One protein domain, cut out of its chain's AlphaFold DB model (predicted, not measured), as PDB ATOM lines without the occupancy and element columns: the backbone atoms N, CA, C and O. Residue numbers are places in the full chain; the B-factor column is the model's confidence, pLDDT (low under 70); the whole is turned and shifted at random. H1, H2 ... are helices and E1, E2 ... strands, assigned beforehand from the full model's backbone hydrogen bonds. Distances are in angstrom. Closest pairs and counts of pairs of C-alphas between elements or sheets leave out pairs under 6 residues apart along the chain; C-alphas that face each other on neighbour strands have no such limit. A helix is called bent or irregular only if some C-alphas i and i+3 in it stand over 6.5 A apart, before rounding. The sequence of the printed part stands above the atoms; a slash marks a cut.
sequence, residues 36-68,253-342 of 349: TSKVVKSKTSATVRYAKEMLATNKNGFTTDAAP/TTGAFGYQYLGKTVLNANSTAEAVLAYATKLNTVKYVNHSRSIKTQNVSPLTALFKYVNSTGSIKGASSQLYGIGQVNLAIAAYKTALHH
ATOM      1  N   THR A  36     -16.232  11.244 -57.234       97.81
ATOM      2  CA  THR A  36     -15.813   9.931 -57.737       97.81
ATOM      3  C   THR A  36     -16.139   8.821 -56.736       97.81
ATOM      4  O   THR A  36     -16.283   9.064 -55.533       97.81
ATOM      5  N   SER A  37     -16.179   7.573 -57.202       96.62
ATOM      6  CA  SER A  37     -16.341   6.395 -56.336       96.62
ATOM      7  C   SER A  37     -15.273   6.323 -55.231       96.62
ATOM      8  O   SER A  37     -15.590   5.965 -54.095       96.62
ATOM      9  N   LYS A  38     -14.030   6.740 -55.522       98.25
ATOM     10  CA  LYS A  38     -12.932   6.837 -54.543       98.25
ATOM     11  C   LYS A  38     -13.252   7.839 -53.429       98.25
ATOM     12  O   LYS A  38     -13.081   7.508 -52.256       98.25
ATOM     13  N   VAL A  39     -13.765   9.025 -53.774       98.19
ATOM     14  CA  VAL A  39     -14.182  10.039 -52.789       98.19
ATOM     15  C   VAL A  39     -15.355   9.529 -51.956       98.19
ATOM     16  O   VAL A  39     -15.300   9.605 -50.729       98.19
ATOM     17  N   VAL A  40     -16.372   8.936 -52.594       98.25
ATOM     18  CA  VAL A  40     -17.524   8.342 -51.895       98.25
ATOM     19  C   VAL A  40     -17.062   7.283 -50.895       98.25
ATOM     20  O   VAL A  40     -17.472   7.326 -49.734       98.25
ATOM     21  N   LYS A  41     -16.174   6.366 -51.301       98.00
ATOM     22  CA  LYS A  41     -15.606   5.331 -50.423       98.00
ATOM     23  C   LYS A  41     -14.841   5.955 -49.257       98.00
ATOM     24  O   LYS A  41     -15.117   5.617 -48.111       98.00
ATOM     25  N   SER A  42     -13.945   6.902 -49.532       98.31
ATOM     26  CA  SER A  42     -13.139   7.571 -48.505       98.31
ATOM     27  C   SER A  42     -14.001   8.293 -47.468       98.31
ATOM     28  O   SER A  42     -13.771   8.141 -46.269       98.31
ATOM     29  N   LYS A  43     -14.997   9.068 -47.912       98.38
ATOM     30  CA  LYS A  43     -15.886   9.817 -47.017       98.38
ATOM     31  C   LYS A  43     -16.810   8.886 -46.235       98.38
ATOM     32  O   LYS A  43     -16.928   9.070 -45.030       98.38
ATOM     33  N   THR A  44     -17.336   7.830 -46.868       98.50
ATOM     34  CA  THR A  44     -18.076   6.758 -46.173       98.50
ATOM     35  C   THR A  44     -17.231   6.146 -45.054       98.50
ATOM     36  O   THR A  44     -17.701   5.997 -43.932       98.50
ATOM     37  N   SER A  45     -15.980   5.770 -45.337       98.38
ATOM     38  CA  SER A  45     -15.107   5.142 -44.341       98.38
ATOM     39  C   SER A  45     -14.835   6.062 -43.151       98.38
ATOM     40  O   SER A  45     -14.832   5.590 -42.016       98.38
ATOM     41  N   ALA A  46     -14.644   7.364 -43.389       98.56
ATOM     42  CA  ALA A  46     -14.439   8.341 -42.323       98.56
ATOM     43  C   ALA A  46     -15.686   8.497 -41.434       98.56
ATOM     44  O   ALA A  46     -15.588   8.339 -40.218       98.56
ATOM     45  N   THR A  47     -16.862   8.736 -42.022       98.62
ATOM     46  CA  THR A  47     -18.108   8.941 -41.262       98.62
ATOM     47  C   THR A  47     -18.571   7.672 -40.543       98.62
ATOM     48  O   THR A  47     -19.087   7.746 -39.428       98.62
ATOM     49  N   VAL A  48     -18.360   6.488 -41.130       98.62
ATOM     50  CA  VAL A  48     -18.653   5.202 -40.474       98.62
ATOM     51  C   VAL A  48     -17.692   4.939 -39.319       98.62
ATOM     52  O   VAL A  48     -18.132   4.466 -38.276       98.62
ATOM     53  N   ARG A  49     -16.394   5.247 -39.459       98.56
ATOM     54  CA  ARG A  49     -15.431   5.102 -38.355       98.56
ATOM     55  C   ARG A  49     -15.827   5.976 -37.163       98.56
ATOM     56  O   ARG A  49     -15.910   5.451 -36.059       98.56
ATOM     57  N   TYR A  50     -16.157   7.243 -37.411       98.62
ATOM     58  CA  TYR A  50     -16.634   8.166 -36.377       98.62
ATOM     59  C   TYR A  50     -17.909   7.641 -35.691       98.62
ATOM     60  O   TYR A  50     -17.977   7.537 -34.469       98.62
ATOM     61  N   ALA A  51     -18.896   7.196 -36.477       98.69
ATOM     62  CA  ALA A  51     -20.137   6.620 -35.958       98.69
ATOM     63  C   ALA A  51     -19.918   5.346 -35.122       98.69
ATOM     64  O   ALA A  51     -20.597   5.125 -34.120       98.69
ATOM     65  N   LYS A  52     -18.974   4.484 -35.517       98.50
ATOM     66  CA  LYS A  52     -18.635   3.273 -34.754       98.50
ATOM     67  C   LYS A  52     -18.122   3.611 -33.363       98.50
ATOM     68  O   LYS A  52     -18.512   2.951 -32.405       98.50
ATOM     69  N   GLU A  53     -17.255   4.610 -33.272       98.38
ATOM     70  CA  GLU A  53     -16.702   5.069 -32.005       98.38
ATOM     71  C   GLU A  53     -17.800   5.690 -31.130       98.38
ATOM     72  O   GLU A  53     -17.945   5.283 -29.982       98.38
ATOM     73  N   MET A  54     -18.679   6.523 -31.705       98.50
ATOM     74  CA  MET A  54     -19.849   7.074 -31.004       98.50
ATOM     75  C   MET A  54     -20.737   5.977 -30.399       98.50
ATOM     76  O   MET A  54     -21.176   6.078 -29.254       98.50
ATOM     77  N   LEU A  55     -20.996   4.904 -31.159       98.56
ATOM     78  CA  LEU A  55     -21.770   3.759 -30.679       98.56
ATOM     79  C   LEU A  55     -21.026   2.984 -29.581       98.56
ATOM     80  O   LEU A  55     -21.659   2.522 -28.635       98.56
ATOM     81  N   ALA A  56     -19.709   2.815 -29.714       98.00
ATOM     82  CA  ALA A  56     -18.888   2.087 -28.750       98.00
ATOM     83  C   ALA A  56     -18.798   2.815 -27.404       98.00
ATOM     84  O   ALA A  56     -18.918   2.176 -26.362       98.00
ATOM     85  N   THR A  57     -18.649   4.140 -27.423       97.50
ATOM     86  CA  THR A  57     -18.600   4.976 -26.215       97.50
ATOM     87  C   THR A  57     -19.984   5.399 -25.729       97.50
ATOM     88  O   THR A  57     -20.086   6.034 -24.684       97.50
ATOM     89  N   ASN A  58     -21.044   5.082 -26.485       98.38
ATOM     90  CA  ASN A  58     -22.403   5.571 -26.269       98.38
ATOM     91  C   ASN A  58     -22.461   7.103 -26.135       98.38
ATOM     92  O   ASN A  58     -23.149   7.595 -25.255       98.38
ATOM     93  N   LYS A  59     -21.748   7.861 -26.975       97.38
ATOM     94  CA  LYS A  59     -21.732   9.335 -26.931       97.38
ATOM     95  C   LYS A  59     -22.235   9.933 -28.238       97.38
ATOM     96  O   LYS A  59     -21.903   9.444 -29.312       97.38
ATOM     97  N   ASN A  60     -23.008  11.013 -28.157       95.75
ATOM     98  CA  ASN A  60     -23.585  11.712 -29.308       95.75
ATOM     99  C   ASN A  60     -22.589  12.638 -30.048       95.75
ATOM    100  O   ASN A  60     -23.006  13.419 -30.903       95.75
ATOM    101  N   GLY A  61     -21.298  12.527 -29.725       94.94
ATOM    102  CA  GLY A  61     -20.155  13.283 -30.234       94.94
ATOM    103  C   GLY A  61     -18.935  13.064 -29.327       94.94
ATOM    104  O   GLY A  61     -18.985  12.239 -28.415       94.94
ATOM    105  N   PHE A  62     -17.851  13.811 -29.559       95.00
ATOM    106  CA  PHE A  62     -16.620  13.746 -28.745       95.00
ATOM    107  C   PHE A  62     -16.203  15.101 -28.160       95.00
ATOM    108  O   PHE A  62     -15.035  15.320 -27.857       95.00
ATOM    109  N   THR A  63     -17.151  16.027 -28.022       89.00
ATOM    110  CA  THR A  63     -16.954  17.238 -27.218       89.00
ATOM    111  C   THR A  63     -17.002  16.890 -25.727       89.00
ATOM    112  O   THR A  63     -17.438  15.799 -25.349       89.00
ATOM    113  N   THR A  64     -16.565  17.813 -24.869       86.31
ATOM    114  CA  THR A  64     -16.635  17.663 -23.404       86.31
ATOM    115  C   THR A  64     -18.063  17.407 -22.919       86.31
ATOM    116  O   THR A  64     -18.269  16.561 -22.055       86.31
ATOM    117  N   ASP A  65     -19.046  18.038 -23.565       87.81
ATOM    118  CA  ASP A  65     -20.462  17.987 -23.173       87.81
ATOM    119  C   ASP A  65     -21.249  16.890 -23.911       87.81
ATOM    120  O   ASP A  65     -22.478  16.934 -24.012       87.81
ATOM    121  N   ALA A  66     -20.552  15.912 -24.497       93.19
ATOM    122  CA  ALA A  66     -21.190  14.855 -25.268       93.19
ATOM    123  C   ALA A  66     -22.119  13.998 -24.386       93.19
ATOM    124  O   ALA A  66     -21.676  13.248 -23.511       93.19
ATOM    125  N   ALA A  67     -23.418  14.076 -24.670       95.81
ATOM    126  CA  ALA A  67     -24.463  13.330 -23.984       95.81
ATOM    127  C   ALA A  67     -24.539  11.874 -24.483       95.81
ATOM    128  O   ALA A  67     -24.088  11.568 -25.597       95.81
ATOM    129  N   PRO A  68     -25.121  10.950 -23.696       97.94
ATOM    130  CA  PRO A  68     -25.279   9.575 -24.141       97.94
ATOM    131  C   PRO A  68     -26.202   9.451 -25.364       97.94
ATOM    132  O   PRO A  68     -27.132  10.231 -25.511       97.94
ATOM    133  N   THR A 253     -26.579  26.957 -56.061       96.00
ATOM    134  CA  THR A 253     -25.497  26.864 -57.065       96.00
ATOM    135  C   THR A 253     -24.408  25.876 -56.635       96.00
ATOM    136  O   THR A 253     -23.939  25.068 -57.434       96.00
ATOM    137  N   THR A 254     -24.079  25.871 -55.338       96.75
ATOM    138  CA  THR A 254     -23.073  25.011 -54.697       96.75
ATOM    139  C   THR A 254     -23.502  23.553 -54.500       96.75
ATOM    140  O   THR A 254     -22.732  22.785 -53.920       96.75
ATOM    141  N   GLY A 255     -24.704  23.165 -54.935       97.81
ATOM    142  CA  GLY A 255     -25.277  21.828 -54.763       97.81
ATOM    143  C   GLY A 255     -25.880  21.555 -53.385       97.81
ATOM    144  O   GLY A 255     -26.568  20.552 -53.221       97.81
ATOM    145  N   ALA A 256     -25.617  22.411 -52.397       98.25
ATOM    146  CA  ALA A 256     -26.120  22.239 -51.042       98.25
ATOM    147  C   ALA A 256     -27.586  22.672 -50.918       98.25
ATOM    148  O   ALA A 256     -28.094  23.470 -51.708       98.25
ATOM    149  N   PHE A 257     -28.219  22.168 -49.867       98.25
ATOM    150  CA  PHE A 257     -29.528  22.587 -49.384       98.25
ATOM    151  C   PHE A 257     -29.384  23.207 -47.994       98.25
ATOM    152  O   PHE A 257     -28.351  23.055 -47.329       98.25
ATOM    153  N   GLY A 258     -30.412  23.928 -47.563       95.12
ATOM    154  CA  GLY A 258     -30.414  24.639 -46.296       95.12
ATOM    155  C   GLY A 258     -31.800  25.125 -45.907       95.12
ATOM    156  O   GLY A 258     -32.741  25.033 -46.692       95.12
ATOM    157  N   TYR A 259     -31.890  25.689 -44.710       89.44
ATOM    158  CA  TYR A 259     -33.102  26.319 -44.194       89.44
ATOM    159  C   TYR A 259     -33.037  27.838 -44.368       89.44
ATOM    160  O   TYR A 259     -31.962  28.409 -44.568       89.44
ATOM    161  N   GLN A 260     -34.188  28.502 -44.286       88.25
ATOM    162  CA  GLN A 260     -34.251  29.961 -44.283       88.25
ATOM    163  C   GLN A 260     -34.138  30.496 -42.857       88.25
ATOM    164  O   GLN A 260     -34.825  30.031 -41.952       88.25
ATOM    165  N   TYR A 261     -33.292  31.503 -42.664       84.44
ATOM    166  CA  TYR A 261     -33.138  32.215 -41.402       84.44
ATOM    167  C   TYR A 261     -32.905  33.696 -41.681       84.44
ATOM    168  O   TYR A 261     -31.967  34.053 -42.394       84.44
ATOM    169  N   LEU A 262     -33.781  34.554 -41.148       86.56
ATOM    170  CA  LEU A 262     -33.726  36.011 -41.334       86.56
ATOM    171  C   LEU A 262     -33.566  36.423 -42.815       86.56
ATOM    172  O   LEU A 262     -32.707  37.227 -43.169       86.56
ATOM    173  N   GLY A 263     -34.361  35.806 -43.696       83.94
ATOM    174  CA  GLY A 263     -34.351  36.080 -45.139       83.94
ATOM    175  C   GLY A 263     -33.147  35.518 -45.908       83.94
ATOM    176  O   GLY A 263     -33.038  35.754 -47.109       83.94
ATOM    177  N   LYS A 264     -32.250  34.767 -45.257       88.31
ATOM    178  CA  LYS A 264     -31.069  34.156 -45.882       88.31
ATOM    179  C   LYS A 264     -31.127  32.637 -45.814       88.31
ATOM    180  O   LYS A 264     -31.521  32.065 -44.801       88.31
ATOM    181  N   THR A 265     -30.644  31.981 -46.865       90.75
ATOM    182  CA  THR A 265     -30.505  30.522 -46.874       90.75
ATOM    183  C   THR A 265     -29.226  30.108 -46.158       90.75
ATOM    184  O   THR A 265     -28.122  30.433 -46.595       90.75
ATOM    185  N   VAL A 266     -29.373  29.350 -45.074       94.38
ATOM    186  CA  VAL A 266     -28.270  28.774 -44.303       94.38
ATOM    187  C   VAL A 266     -28.041  27.336 -44.757       94.38
ATOM    188  O   VAL A 266     -28.730  26.396 -44.350       94.38
ATOM    189  N   LEU A 267     -27.061  27.174 -45.646       97.06
ATOM    190  CA  LEU A 267     -26.673  25.878 -46.201       97.06
ATOM    191  C   LEU A 267     -26.017  25.006 -45.130       97.06
ATOM    192  O   LEU A 267     -25.155  25.468 -44.383       97.06
ATOM    193  N   ASN A 268     -26.402  23.733 -45.075       97.75
ATOM    194  CA  ASN A 268     -25.896  22.813 -44.062       97.75
ATOM    195  C   ASN A 268     -25.893  21.351 -44.547       97.75
ATOM    196  O   ASN A 268     -26.430  21.005 -45.605       97.75
ATOM    197  N   ALA A 269     -25.247  20.482 -43.767       98.25
ATOM    198  CA  ALA A 269     -25.114  19.063 -44.082       98.25
ATOM    199  C   ALA A 269     -26.438  18.295 -43.964       98.25
ATOM    200  O   ALA A 269     -26.720  17.452 -44.810       98.25
ATOM    201  N   ASN A 270     -27.230  18.584 -42.932       97.44
ATOM    202  CA  ASN A 270     -28.465  17.881 -42.592       97.44
ATOM    203  C   ASN A 270     -29.522  18.047 -43.694       97.44
ATOM    204  O   ASN A 270     -29.971  17.054 -44.263       97.44
ATOM    205  N   SER A 271     -29.799  19.283 -44.113       98.00
ATOM    206  CA  SER A 271     -30.727  19.569 -45.211       98.00
ATOM    207  C   SER A 271     -30.247  18.991 -46.543       98.00
ATOM    208  O   SER A 271     -31.018  18.444 -47.334       98.00
ATOM    209  N   THR A 272     -28.934  19.041 -46.794       98.81
ATOM    210  CA  THR A 272     -28.345  18.412 -47.988       98.81
ATOM    211  C   THR A 272     -28.490  16.884 -47.946       98.81
ATOM    212  O   THR A 272     -28.749  16.264 -48.979       98.81
ATOM    213  N   ALA A 273     -28.353  16.264 -46.771       98.81
ATOM    214  CA  ALA A 273     -28.529  14.828 -46.584       98.81
ATOM    215  C   ALA A 273     -29.982  14.393 -46.831       98.81
ATOM    216  O   ALA A 273     -30.197  13.426 -47.562       98.81
ATOM    217  N   GLU A 274     -30.961  15.128 -46.302       98.44
ATOM    218  CA  GLU A 274     -32.387  14.867 -46.542       98.44
ATOM    219  C   GLU A 274     -32.730  14.965 -48.036       98.44
ATOM    220  O   GLU A 274     -33.371  14.073 -48.598       98.44
ATOM    221  N   ALA A 275     -32.209  15.976 -48.738       98.56
ATOM    222  CA  ALA A 275     -32.410  16.100 -50.180       98.56
ATOM    223  C   ALA A 275     -31.787  14.934 -50.974       98.56
ATOM    224  O   ALA A 275     -32.413  14.390 -51.890       98.56
ATOM    225  N   VAL A 276     -30.571  14.500 -50.610       98.81
ATOM    226  CA  VAL A 276     -29.927  13.314 -51.202       98.81
ATOM    227  C   VAL A 276     -30.759  12.055 -50.948       98.81
ATOM    228  O   VAL A 276     -30.968  11.260 -51.868       98.81
ATOM    229  N   LEU A 277     -31.263  11.882 -49.726       98.50
ATOM    230  CA  LEU A 277     -32.119  10.764 -49.343       98.50
ATOM    231  C   LEU A 277     -33.423  10.755 -50.153       98.50
ATOM    232  O   LEU A 277     -33.795   9.711 -50.688       98.50
ATOM    233  N   ALA A 278     -34.066  11.912 -50.331       98.44
ATOM    234  CA  ALA A 278     -35.267  12.066 -51.148       98.44
ATOM    235  C   ALA A 278     -35.012  11.752 -52.630       98.44
ATOM    236  O   ALA A 278     -35.781  11.003 -53.240       98.44
ATOM    237  N   TYR A 279     -33.914  12.232 -53.218       98.38
ATOM    238  CA  TYR A 279     -33.546  11.885 -54.596       98.38
ATOM    239  C   TYR A 279     -33.225  10.401 -54.781       98.38
ATOM    240  O   TYR A 279     -33.490   9.857 -55.857       98.38
ATOM    241  N   ALA A 280     -32.728   9.724 -53.746       97.31
ATOM    242  CA  ALA A 280     -32.451   8.291 -53.770       97.31
ATOM    243  C   ALA A 280     -33.718   7.402 -53.747       97.31
ATOM    244  O   ALA A 280     -33.614   6.181 -53.836       97.31
ATOM    245  N   THR A 281     -34.924   7.978 -53.652       92.31
ATOM    246  CA  THR A 281     -36.187   7.214 -53.583       92.31
ATOM    247  C   THR A 281     -36.720   6.747 -54.942       92.31
ATOM    248  O   THR A 281     -37.522   5.811 -54.992       92.31
ATOM    249  N   LYS A 282     -36.298   7.377 -56.050       87.19
ATOM    250  CA  LYS A 282     -36.741   7.053 -57.416       87.19
ATOM    251  C   LYS A 282     -35.574   7.058 -58.396       87.19
ATOM    252  O   LYS A 282     -34.746   7.962 -58.394       87.19
ATOM    253  N   LEU A 283     -35.559   6.086 -59.306       84.81
ATOM    254  CA  LEU A 283     -34.473   5.914 -60.280       84.81
ATOM    255  C   LEU A 283     -34.252   7.153 -61.157       84.81
ATOM    256  O   LEU A 283     -33.117   7.553 -61.393       84.81
ATOM    257  N   ASN A 284     -35.333   7.815 -61.579       91.19
ATOM    258  CA  ASN A 284     -35.253   9.022 -62.403       91.19
ATOM    259  C   ASN A 284     -34.722  10.254 -61.644       91.19
ATOM    260  O   ASN A 284     -34.244  11.187 -62.292       91.19
ATOM    261  N   THR A 285     -34.779  10.274 -60.307       96.12
ATOM    262  CA  THR A 285     -34.223  11.355 -59.481       96.12
ATOM    263  C   THR A 285     -32.831  11.054 -58.937       96.12
ATOM    264  O   THR A 285     -32.096  11.995 -58.657       96.12
ATOM    265  N   VAL A 286     -32.412   9.783 -58.861       97.56
ATOM    266  CA  VAL A 286     -31.072   9.380 -58.378       97.56
ATOM    267  C   VAL A 286     -29.944  10.083 -59.133       97.56
ATOM    268  O   VAL A 286     -28.922  10.432 -58.540       97.56
ATOM    269  N   LYS A 287     -30.125  10.362 -60.431       97.12
ATOM    270  CA  LYS A 287     -29.141  11.114 -61.227       97.12
ATOM    271  C   LYS A 287     -28.810  12.488 -60.633       97.12
ATOM    272  O   LYS A 287     -27.660  12.910 -60.712       97.12
ATOM    273  N   TYR A 288     -29.760  13.144 -59.967       98.06
ATOM    274  CA  TYR A 288     -29.558  14.458 -59.353       98.06
ATOM    275  C   TYR A 288     -28.709  14.423 -58.081       98.06
ATOM    276  O   TYR A 288     -28.239  15.464 -57.642       98.06
ATOM    277  N   VAL A 289     -28.449  13.242 -57.507       98.56
ATOM    278  CA  VAL A 289     -27.553  13.108 -56.349       98.56
ATOM    279  C   VAL A 289     -26.100  13.401 -56.734       98.56
ATOM    280  O   VAL A 289     -25.382  14.051 -55.973       98.56
ATOM    281  N   ASN A 290     -25.642  12.910 -57.896       98.06
ATOM    282  CA  ASN A 290     -24.220  12.971 -58.252       98.06
ATOM    283  C   ASN A 290     -23.873  12.975 -59.754       98.06
ATOM    284  O   ASN A 290     -22.695  13.016 -60.072       98.06
ATOM    285  N   HIS A 291     -24.836  12.926 -60.677       95.88
ATOM    286  CA  HIS A 291     -24.555  12.763 -62.116       95.88
ATOM    287  C   HIS A 291     -25.087  13.904 -62.985       95.88
ATOM    288  O   HIS A 291     -24.497  14.221 -64.012       95.88
ATOM    289  N   SER A 292     -26.186  14.539 -62.588       95.69
ATOM    290  CA  SER A 292     -26.821  15.602 -63.365       95.69
ATOM    291  C   SER A 292     -27.188  16.786 -62.489       95.69
ATOM    292  O   SER A 292     -27.515  16.630 -61.313       95.69
ATOM    293  N   ARG A 293     -27.188  17.970 -63.100       96.94
ATOM    294  CA  ARG A 293     -27.729  19.186 -62.500       96.94
ATOM    295  C   ARG A 293     -29.248  19.066 -62.341       96.94
ATOM    296  O   ARG A 293     -29.919  18.628 -63.274       96.94
ATOM    297  N   SER A 294     -29.784  19.486 -61.199       95.31
ATOM    298  CA  SER A 294     -31.224  19.696 -60.996       95.31
ATOM    299  C   SER A 294     -31.697  21.001 -61.637       95.31
ATOM    300  O   SER A 294     -32.818  21.053 -62.136       95.31
ATOM    301  N   ILE A 295     -30.839  22.030 -61.659       95.69
ATOM    302  CA  ILE A 295     -31.081  23.341 -62.289       95.69
ATOM    303  C   ILE A 295     -29.847  23.811 -63.066       95.69
ATOM    304  O   ILE A 295     -28.723  23.441 -62.735       95.69
ATOM    305  N   LYS A 296     -30.032  24.668 -64.076       94.38
ATOM    306  CA  LYS A 296     -28.941  25.126 -64.960       94.38
ATOM    307  C   LYS A 296     -27.791  25.811 -64.211       94.38
ATOM    308  O   LYS A 296     -26.635  25.579 -64.547       94.38
ATOM    309  N   THR A 297     -28.103  26.607 -63.188       93.94
ATOM    310  CA  THR A 297     -27.121  27.386 -62.413       93.94
ATOM    311  C   THR A 297     -26.287  26.539 -61.452       93.94
ATOM    312  O   THR A 297     -25.286  27.013 -60.929       93.94
ATOM    313  N   GLN A 298     -26.659  25.280 -61.219       95.38
ATOM    314  CA  GLN A 298     -25.937  24.387 -60.323       95.38
ATOM    315  C   GLN A 298     -24.587  23.967 -60.919       95.38
ATOM    316  O   GLN A 298     -24.523  23.409 -62.017       95.38
ATOM    317  N   ASN A 299     -23.501  24.147 -60.169       96.06
ATOM    318  CA  ASN A 299     -22.152  23.772 -60.608       96.06
ATOM    319  C   ASN A 299     -21.512  22.645 -59.779       96.06
ATOM    320  O   ASN A 299     -20.461  22.133 -60.157       96.06
ATOM    321  N   VAL A 300     -22.148  22.202 -58.691       97.69
ATOM    322  CA  VAL A 300     -21.688  21.084 -57.851       97.69
ATOM    323  C   VAL A 300     -22.865  20.160 -57.527       97.69
ATOM    324  O   VAL A 300     -23.972  20.631 -57.276       97.69
ATOM    325  N   SER A 301     -22.652  18.843 -57.526       98.56
ATOM    326  CA  SER A 301     -23.689  17.877 -57.147       98.56
ATOM    327  C   SER A 301     -24.005  17.908 -55.641       98.56
ATOM    328  O   SER A 301     -23.109  18.196 -54.843       98.56
ATOM    329  N   PRO A 302     -25.231  17.549 -55.208       98.75
ATOM    330  CA  PRO A 302     -25.584  17.502 -53.790       98.75
ATOM    331  C   PRO A 302     -24.700  16.568 -52.966       98.75
ATOM    332  O   PRO A 302     -24.297  16.929 -51.866       98.75
ATOM    333  N   LEU A 303     -24.303  15.411 -53.507       98.75
ATOM    334  CA  LEU A 303     -23.384  14.506 -52.808       98.75
ATOM    335  C   LEU A 303     -21.994  15.129 -52.607       98.75
ATOM    336  O   LEU A 303     -21.394  14.996 -51.542       98.75
ATOM    337  N   THR A 304     -21.494  15.852 -53.610       98.69
ATOM    338  CA  THR A 304     -20.209  16.559 -53.504       98.69
ATOM    339  C   THR A 304     -20.293  17.709 -52.509       98.69
ATOM    340  O   THR A 304     -19.365  17.913 -51.728       98.69
ATOM    341  N   ALA A 305     -21.407  18.443 -52.501       98.62
ATOM    342  CA  ALA A 305     -21.669  19.488 -51.521       98.62
ATOM    343  C   ALA A 305     -21.732  18.918 -50.095       98.62
ATOM    344  O   ALA A 305     -21.075  19.446 -49.200       98.62
ATOM    345  N   LEU A 306     -22.426  17.790 -49.904       98.81
ATOM    346  CA  LEU A 306     -22.526  17.077 -48.631       98.81
ATOM    347  C   LEU A 306     -21.143  16.723 -48.067       98.81
ATOM    348  O   LEU A 306     -20.858  16.960 -46.895       98.81
ATOM    349  N   PHE A 307     -20.241  16.212 -48.910       98.75
ATOM    350  CA  PHE A 307     -18.894  15.824 -48.488       98.75
ATOM    351  C   PHE A 307     -17.985  16.985 -48.079       98.75
ATOM    352  O   PHE A 307     -16.998  16.737 -47.380       98.75
ATOM    353  N   LYS A 308     -18.309  18.234 -48.442       98.25
ATOM    354  CA  LYS A 308     -17.593  19.421 -47.940       98.25
ATOM    355  C   LYS A 308     -17.830  19.659 -46.448       98.25
ATOM    356  O   LYS A 308     -16.997  20.290 -45.806       98.25
ATOM    357  N   TYR A 309     -18.918  19.130 -45.891       98.50
ATOM    358  CA  TYR A 309     -19.195  19.193 -44.456       98.50
ATOM    359  C   TYR A 309     -18.546  18.051 -43.664       98.50
ATOM    360  O   TYR A 309     -18.586  18.067 -42.439       98.50
ATOM    361  N   VAL A 310     -17.941  17.056 -44.321       98.50
ATOM    362  CA  VAL A 310     -17.290  15.927 -43.641       98.50
ATOM    363  C   VAL A 310     -15.824  16.263 -43.371       98.50
ATOM    364  O   VAL A 310     -15.008  16.273 -44.305       98.50
ATOM    365  N   ASN A 311     -15.485  16.478 -42.097       97.94
ATOM    366  CA  ASN A 311     -14.111  16.703 -41.640       97.94
ATOM    367  C   ASN A 311     -13.233  15.456 -41.862       97.94
ATOM    368  O   ASN A 311     -13.732  14.351 -42.083       97.94
ATOM    369  N   SER A 312     -11.910  15.611 -41.773       94.69
ATOM    370  CA  SER A 312     -10.946  14.497 -41.883       94.69
ATOM    371  C   SER A 312     -11.182  13.396 -40.838       94.69
ATOM    372  O   SER A 312     -11.043  12.210 -41.141       94.69
ATOM    373  N   THR A 313     -11.618  13.777 -39.635       95.38
ATOM    374  CA  THR A 313     -12.000  12.862 -38.547       95.38
ATOM    375  C   THR A 313     -13.234  12.019 -38.882       95.38
ATOM    376  O   THR A 313     -13.395  10.928 -38.343       95.38
ATOM    377  N   GLY A 314     -14.083  12.496 -39.797       97.81
ATOM    378  CA  GLY A 314     -15.399  11.939 -40.097       97.81
ATOM    379  C   GLY A 314     -16.555  12.684 -39.432       97.81
ATOM    380  O   GLY A 314     -17.690  12.457 -39.839       97.81
ATOM    381  N   SER A 315     -16.290  13.590 -38.479       98.06
ATOM    382  CA  SER A 315     -17.317  14.453 -37.876       98.06
ATOM    383  C   SER A 315     -17.953  15.383 -38.915       98.06
ATOM    384  O   SER A 315     -17.305  15.770 -39.893       98.06
ATOM    385  N   ILE A 316     -19.177  15.834 -38.656       98.31
ATOM    386  CA  ILE A 316     -19.898  16.773 -39.515       98.31
ATOM    387  C   ILE A 316     -19.705  18.209 -39.026       98.31
ATOM    388  O   ILE A 316     -20.039  18.550 -37.891       98.31
ATOM    389  N   LYS A 317     -19.163  19.059 -39.898       97.12
ATOM    390  CA  LYS A 317     -18.974  20.493 -39.672       97.12
ATOM    391  C   LYS A 317     -20.328  21.187 -39.503       97.12
ATOM    392  O   LYS A 317     -21.198  21.049 -40.356       97.12
ATOM    393  N   GLY A 318     -20.463  21.971 -38.433       93.19
ATOM    394  CA  GLY A 318     -21.654  22.785 -38.167       93.19
ATOM    395  C   GLY A 318     -22.880  21.999 -37.691       93.19
ATOM    396  O   GLY A 318     -23.961  22.570 -37.621       93.19
ATOM    397  N   ALA A 319     -22.740  20.709 -37.370       93.00
ATOM    398  CA  ALA A 319     -23.839  19.936 -36.806       93.00
ATOM    399  C   ALA A 319     -24.094  20.344 -35.344       93.00
ATOM    400  O   ALA A 319     -23.164  20.340 -34.537       93.00
ATOM    401  N   SER A 320     -25.354  20.628 -34.999       87.62
ATOM    402  CA  SER A 320     -25.790  20.915 -33.620       87.62
ATOM    403  C   SER A 320     -25.574  19.729 -32.676       87.62
ATOM    404  O   SER A 320     -25.272  19.896 -31.501       87.62
ATOM    405  N   SER A 321     -25.684  18.515 -33.209       93.00
ATOM    406  CA  SER A 321     -25.256  17.275 -32.571       93.00
ATOM    407  C   SER A 321     -24.642  16.373 -33.628       93.00
ATOM    408  O   SER A 321     -25.181  16.237 -34.734       93.00
ATOM    409  N   GLN A 322     -23.538  15.704 -33.287       97.12
ATOM    410  CA  GLN A 322     -22.950  14.734 -34.203       97.12
ATOM    411  C   GLN A 322     -23.883  13.547 -34.421       97.12
ATOM    412  O   GLN A 322     -23.843  12.977 -35.501       97.12
ATOM    413  N   LEU A 323     -24.785  13.214 -33.489       97.56
ATOM    414  CA  LEU A 323     -25.763  12.143 -33.697       97.56
ATOM    415  C   LEU A 323     -26.683  12.423 -34.893       97.56
ATOM    416  O   LEU A 323     -26.843  11.554 -35.750       97.56
ATOM    417  N   TYR A 324     -27.214  13.643 -34.993       94.75
ATOM    418  CA  TYR A 324     -28.026  14.068 -36.135       94.75
ATOM    419  C   TYR A 324     -27.196  14.189 -37.411       94.75
ATOM    420  O   TYR A 324     -27.545  13.596 -38.429       94.75
ATOM    421  N   GLY A 325     -26.078  14.924 -37.349       97.25
ATOM    422  CA  GLY A 325     -25.203  15.130 -38.501       97.25
ATOM    423  C   GLY A 325     -24.720  13.807 -39.093       97.25
ATOM    424  O   GLY A 325     -24.971  13.510 -40.258       97.25
ATOM    425  N   ILE A 326     -24.051  12.983 -38.285       97.81
ATOM    426  CA  ILE A 326     -23.520  11.682 -38.707       97.81
ATOM    427  C   ILE A 326     -24.644  10.737 -39.113       97.81
ATOM    428  O   ILE A 326     -24.483  10.009 -40.091       97.81
ATOM    429  N   GLY A 327     -25.765  10.738 -38.387       98.19
ATOM    430  CA  GLY A 327     -26.901   9.874 -38.683       98.19
ATOM    431  C   GLY A 327     -27.481  10.133 -40.067       98.19
ATOM    432  O   GLY A 327     -27.481   9.229 -40.905       98.19
ATOM    433  N   GLN A 328     -27.879  11.374 -40.349       98.44
ATOM    434  CA  GLN A 328     -28.454  11.743 -41.642       98.44
ATOM    435  C   GLN A 328     -27.430  11.651 -42.779       98.44
ATOM    436  O   GLN A 328     -27.747  11.112 -43.838       98.44
ATOM    437  N   VAL A 329     -26.177  12.081 -42.573       98.75
ATOM    438  CA  VAL A 329     -25.128  11.977 -43.606       98.75
ATOM    439  C   VAL A 329     -24.854  10.516 -43.967       98.75
ATOM    440  O   VAL A 329     -24.843  10.168 -45.149       98.75
ATOM    441  N   ASN A 330     -24.683   9.628 -42.980       98.69
ATOM    442  CA  ASN A 330     -24.496   8.202 -43.257       98.69
ATOM    443  C   ASN A 330     -25.729   7.592 -43.930       98.69
ATOM    444  O   ASN A 330     -25.574   6.794 -44.859       98.69
ATOM    445  N   LEU A 331     -26.935   7.961 -43.496       98.75
ATOM    446  CA  LEU A 331     -28.176   7.492 -44.103       98.75
ATOM    447  C   LEU A 331     -28.290   7.918 -45.574       98.75
ATOM    448  O   LEU A 331     -28.579   7.077 -46.423       98.75
ATOM    449  N   ALA A 332     -27.981   9.171 -45.897       98.81
ATOM    450  CA  ALA A 332     -27.987   9.693 -47.262       98.81
ATOM    451  C   ALA A 332     -26.965   8.980 -48.166       98.81
ATOM    452  O   ALA A 332     -27.293   8.568 -49.282       98.81
ATOM    453  N   ILE A 333     -25.741   8.756 -47.671       98.56
ATOM    454  CA  ILE A 333     -24.702   8.004 -48.394       98.56
ATOM    455  C   ILE A 333     -25.154   6.560 -48.650       98.56
ATOM    456  O   ILE A 333     -24.988   6.039 -49.756       98.56
ATOM    457  N   ALA A 334     -25.731   5.902 -47.641       98.38
ATOM    458  CA  ALA A 334     -26.269   4.554 -47.782       98.38
ATOM    459  C   ALA A 334     -27.409   4.515 -48.806       98.38
ATOM    460  O   ALA A 334     -27.403   3.659 -49.690       98.38
ATOM    461  N   ALA A 335     -28.337   5.471 -48.736       98.38
ATOM    462  CA  ALA A 335     -29.452   5.590 -49.663       98.38
ATOM    463  C   ALA A 335     -28.984   5.717 -51.106       98.38
ATOM    464  O   ALA A 335     -29.405   4.913 -51.937       98.38
ATOM    465  N   TYR A 336     -28.054   6.634 -51.383       98.25
ATOM    466  CA  TYR A 336     -27.469   6.786 -52.712       98.25
ATOM    467  C   TYR A 336     -26.882   5.466 -53.228       98.25
ATOM    468  O   TYR A 336     -27.268   5.006 -54.300       98.25
ATOM    469  N   LYS A 337     -26.019   4.807 -52.442       96.88
ATOM    470  CA  LYS A 337     -25.402   3.531 -52.846       96.88
ATOM    471  C   LYS A 337     -26.436   2.441 -53.103       96.88
ATOM    472  O   LYS A 337     -26.337   1.737 -54.099       96.88
ATOM    473  N   THR A 338     -27.442   2.300 -52.241       95.44
ATOM    474  CA  THR A 338     -28.503   1.305 -52.457       95.44
ATOM    475  C   THR A 338     -29.343   1.613 -53.694       95.44
ATOM    476  O   THR A 338     -29.704   0.690 -54.425       95.44
ATOM    477  N   ALA A 339     -29.597   2.892 -53.975       96.50
ATOM    478  CA  ALA A 339     -30.400   3.315 -55.112       96.50
ATOM    479  C   ALA A 339     -29.699   3.069 -56.456       96.50
ATOM    480  O   ALA A 339     -30.374   2.735 -57.427       96.50
ATOM    481  N   LEU A 340     -28.358   3.124 -56.498       94.94
ATOM    482  CA  LEU A 340     -27.568   2.685 -57.662       94.94
ATOM    483  C   LEU A 340     -27.766   1.196 -57.995       94.94
ATOM    484  O   LEU A 340     -27.529   0.786 -59.123       94.94
ATOM    485  N   HIS A 341     -28.232   0.396 -57.033       94.19
ATOM    486  CA  HIS A 341     -28.579  -1.013 -57.217       94.19
ATOM    487  C   HIS A 341     -30.096  -1.250 -57.257       94.19
ATOM    488  O   HIS A 341     -30.550  -2.357 -56.968       94.19
ATOM    489  N   HIS A 342     -30.895  -0.220 -57.560       93.81
ATOM    490  CA  HIS A 342     -32.361  -0.286 -57.609       93.81
ATOM    491  C   HIS A 342     -33.015  -0.744 -56.292       93.81
ATOM    492  O   HIS A 342     -34.093  -1.341 -56.279       93.81
TER     493      HIS A 342
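This is residues 36 to 68 and 253 to 342 of the 349 residues of an uncharacterized protein of Lactobacillus kimchicus JCM 15530 (UniProt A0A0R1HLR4). Look for a small cluster of helices: H5 lies in the middle with H2 side by side with it, the long helix H1 crosses H5 on the other side, and the short helices H3 and H4 pack on H2. A narrow hairpin of two strands, E1 and E2, leads into H2 and points its turn away from the helices. The printed part has 123 residues, with named elements in the order H1, E1, E2, H2, H3, H4, H5; the two strands form one antiparallel sheet, and the class is mostly helix. The whole is compact, with a radius of gyration of the C-alphas of 14.5 A and spans of 44 by 40 by 22 A.

Find C-alpha 37 at (-16.341, 6.395, -56.336); from there H1 runs 30.2 A to residue 57. After the cut come E1, residues 257 to 261, and E2, residues 264 to 268. H2 takes residues 269 to 279 over 15.3 A, beginning with C-alpha 269 at (-25.114, 19.063, -44.082). H3 is residues 283 to 290, only just irregular, with C-alphas 284 and 287 6.6 A apart, and H4 is residues 302 to 307. H5 runs 25.0 A from residue 322 to C-alpha 339 at (-30.400, 3.315, -55.112).

Start at H1, which touches H5 through residues 326 to 333 of H5 alone, at a steep tilt of 42 degrees, opposite ways; their closest C-alphas, Thr 47 and Ile 326, are 6.6 A apart. H1 is apart from H2 and H3. In the hairpin E1 and E2, look for N 261 and O 264 at 2.8 A and N 266 and O 259 at 2.8 A. The closest C-alphas of E1 and H2 are Phe 257 and Thr 272, 4.6 A apart. H2 touches H5 at a shallow tilt of 23 degrees, the same way, closest at the C-alphas of Leu 277 and Ala 332, 4.7 A. H2 and H3 form a helical hairpin, closest at the C-alphas of Tyr 279 and Thr 285, 5.0 A. H4 touches H2, with the C-alphas of Ala 269 and Leu 306 closest at 5.6 A. In H1, H2, H4 and H5 every O i to N i+4 pair is within hydrogen-bond range; in H3 0 of 4 are, beside 4 of 5 O i to N i+3 pairs.

The C-alphas farthest apart, Thr 57 and Lys 296, are 44.9 A apart. Residues 69 to 252 are not printed, and C-alphas 68 and 253 stand 37.2 A apart across the cut. The links H3 to H4 and H4 to H5 are long. The mean pLDDT of the printed part is 96.2, and no printed residue is under 70.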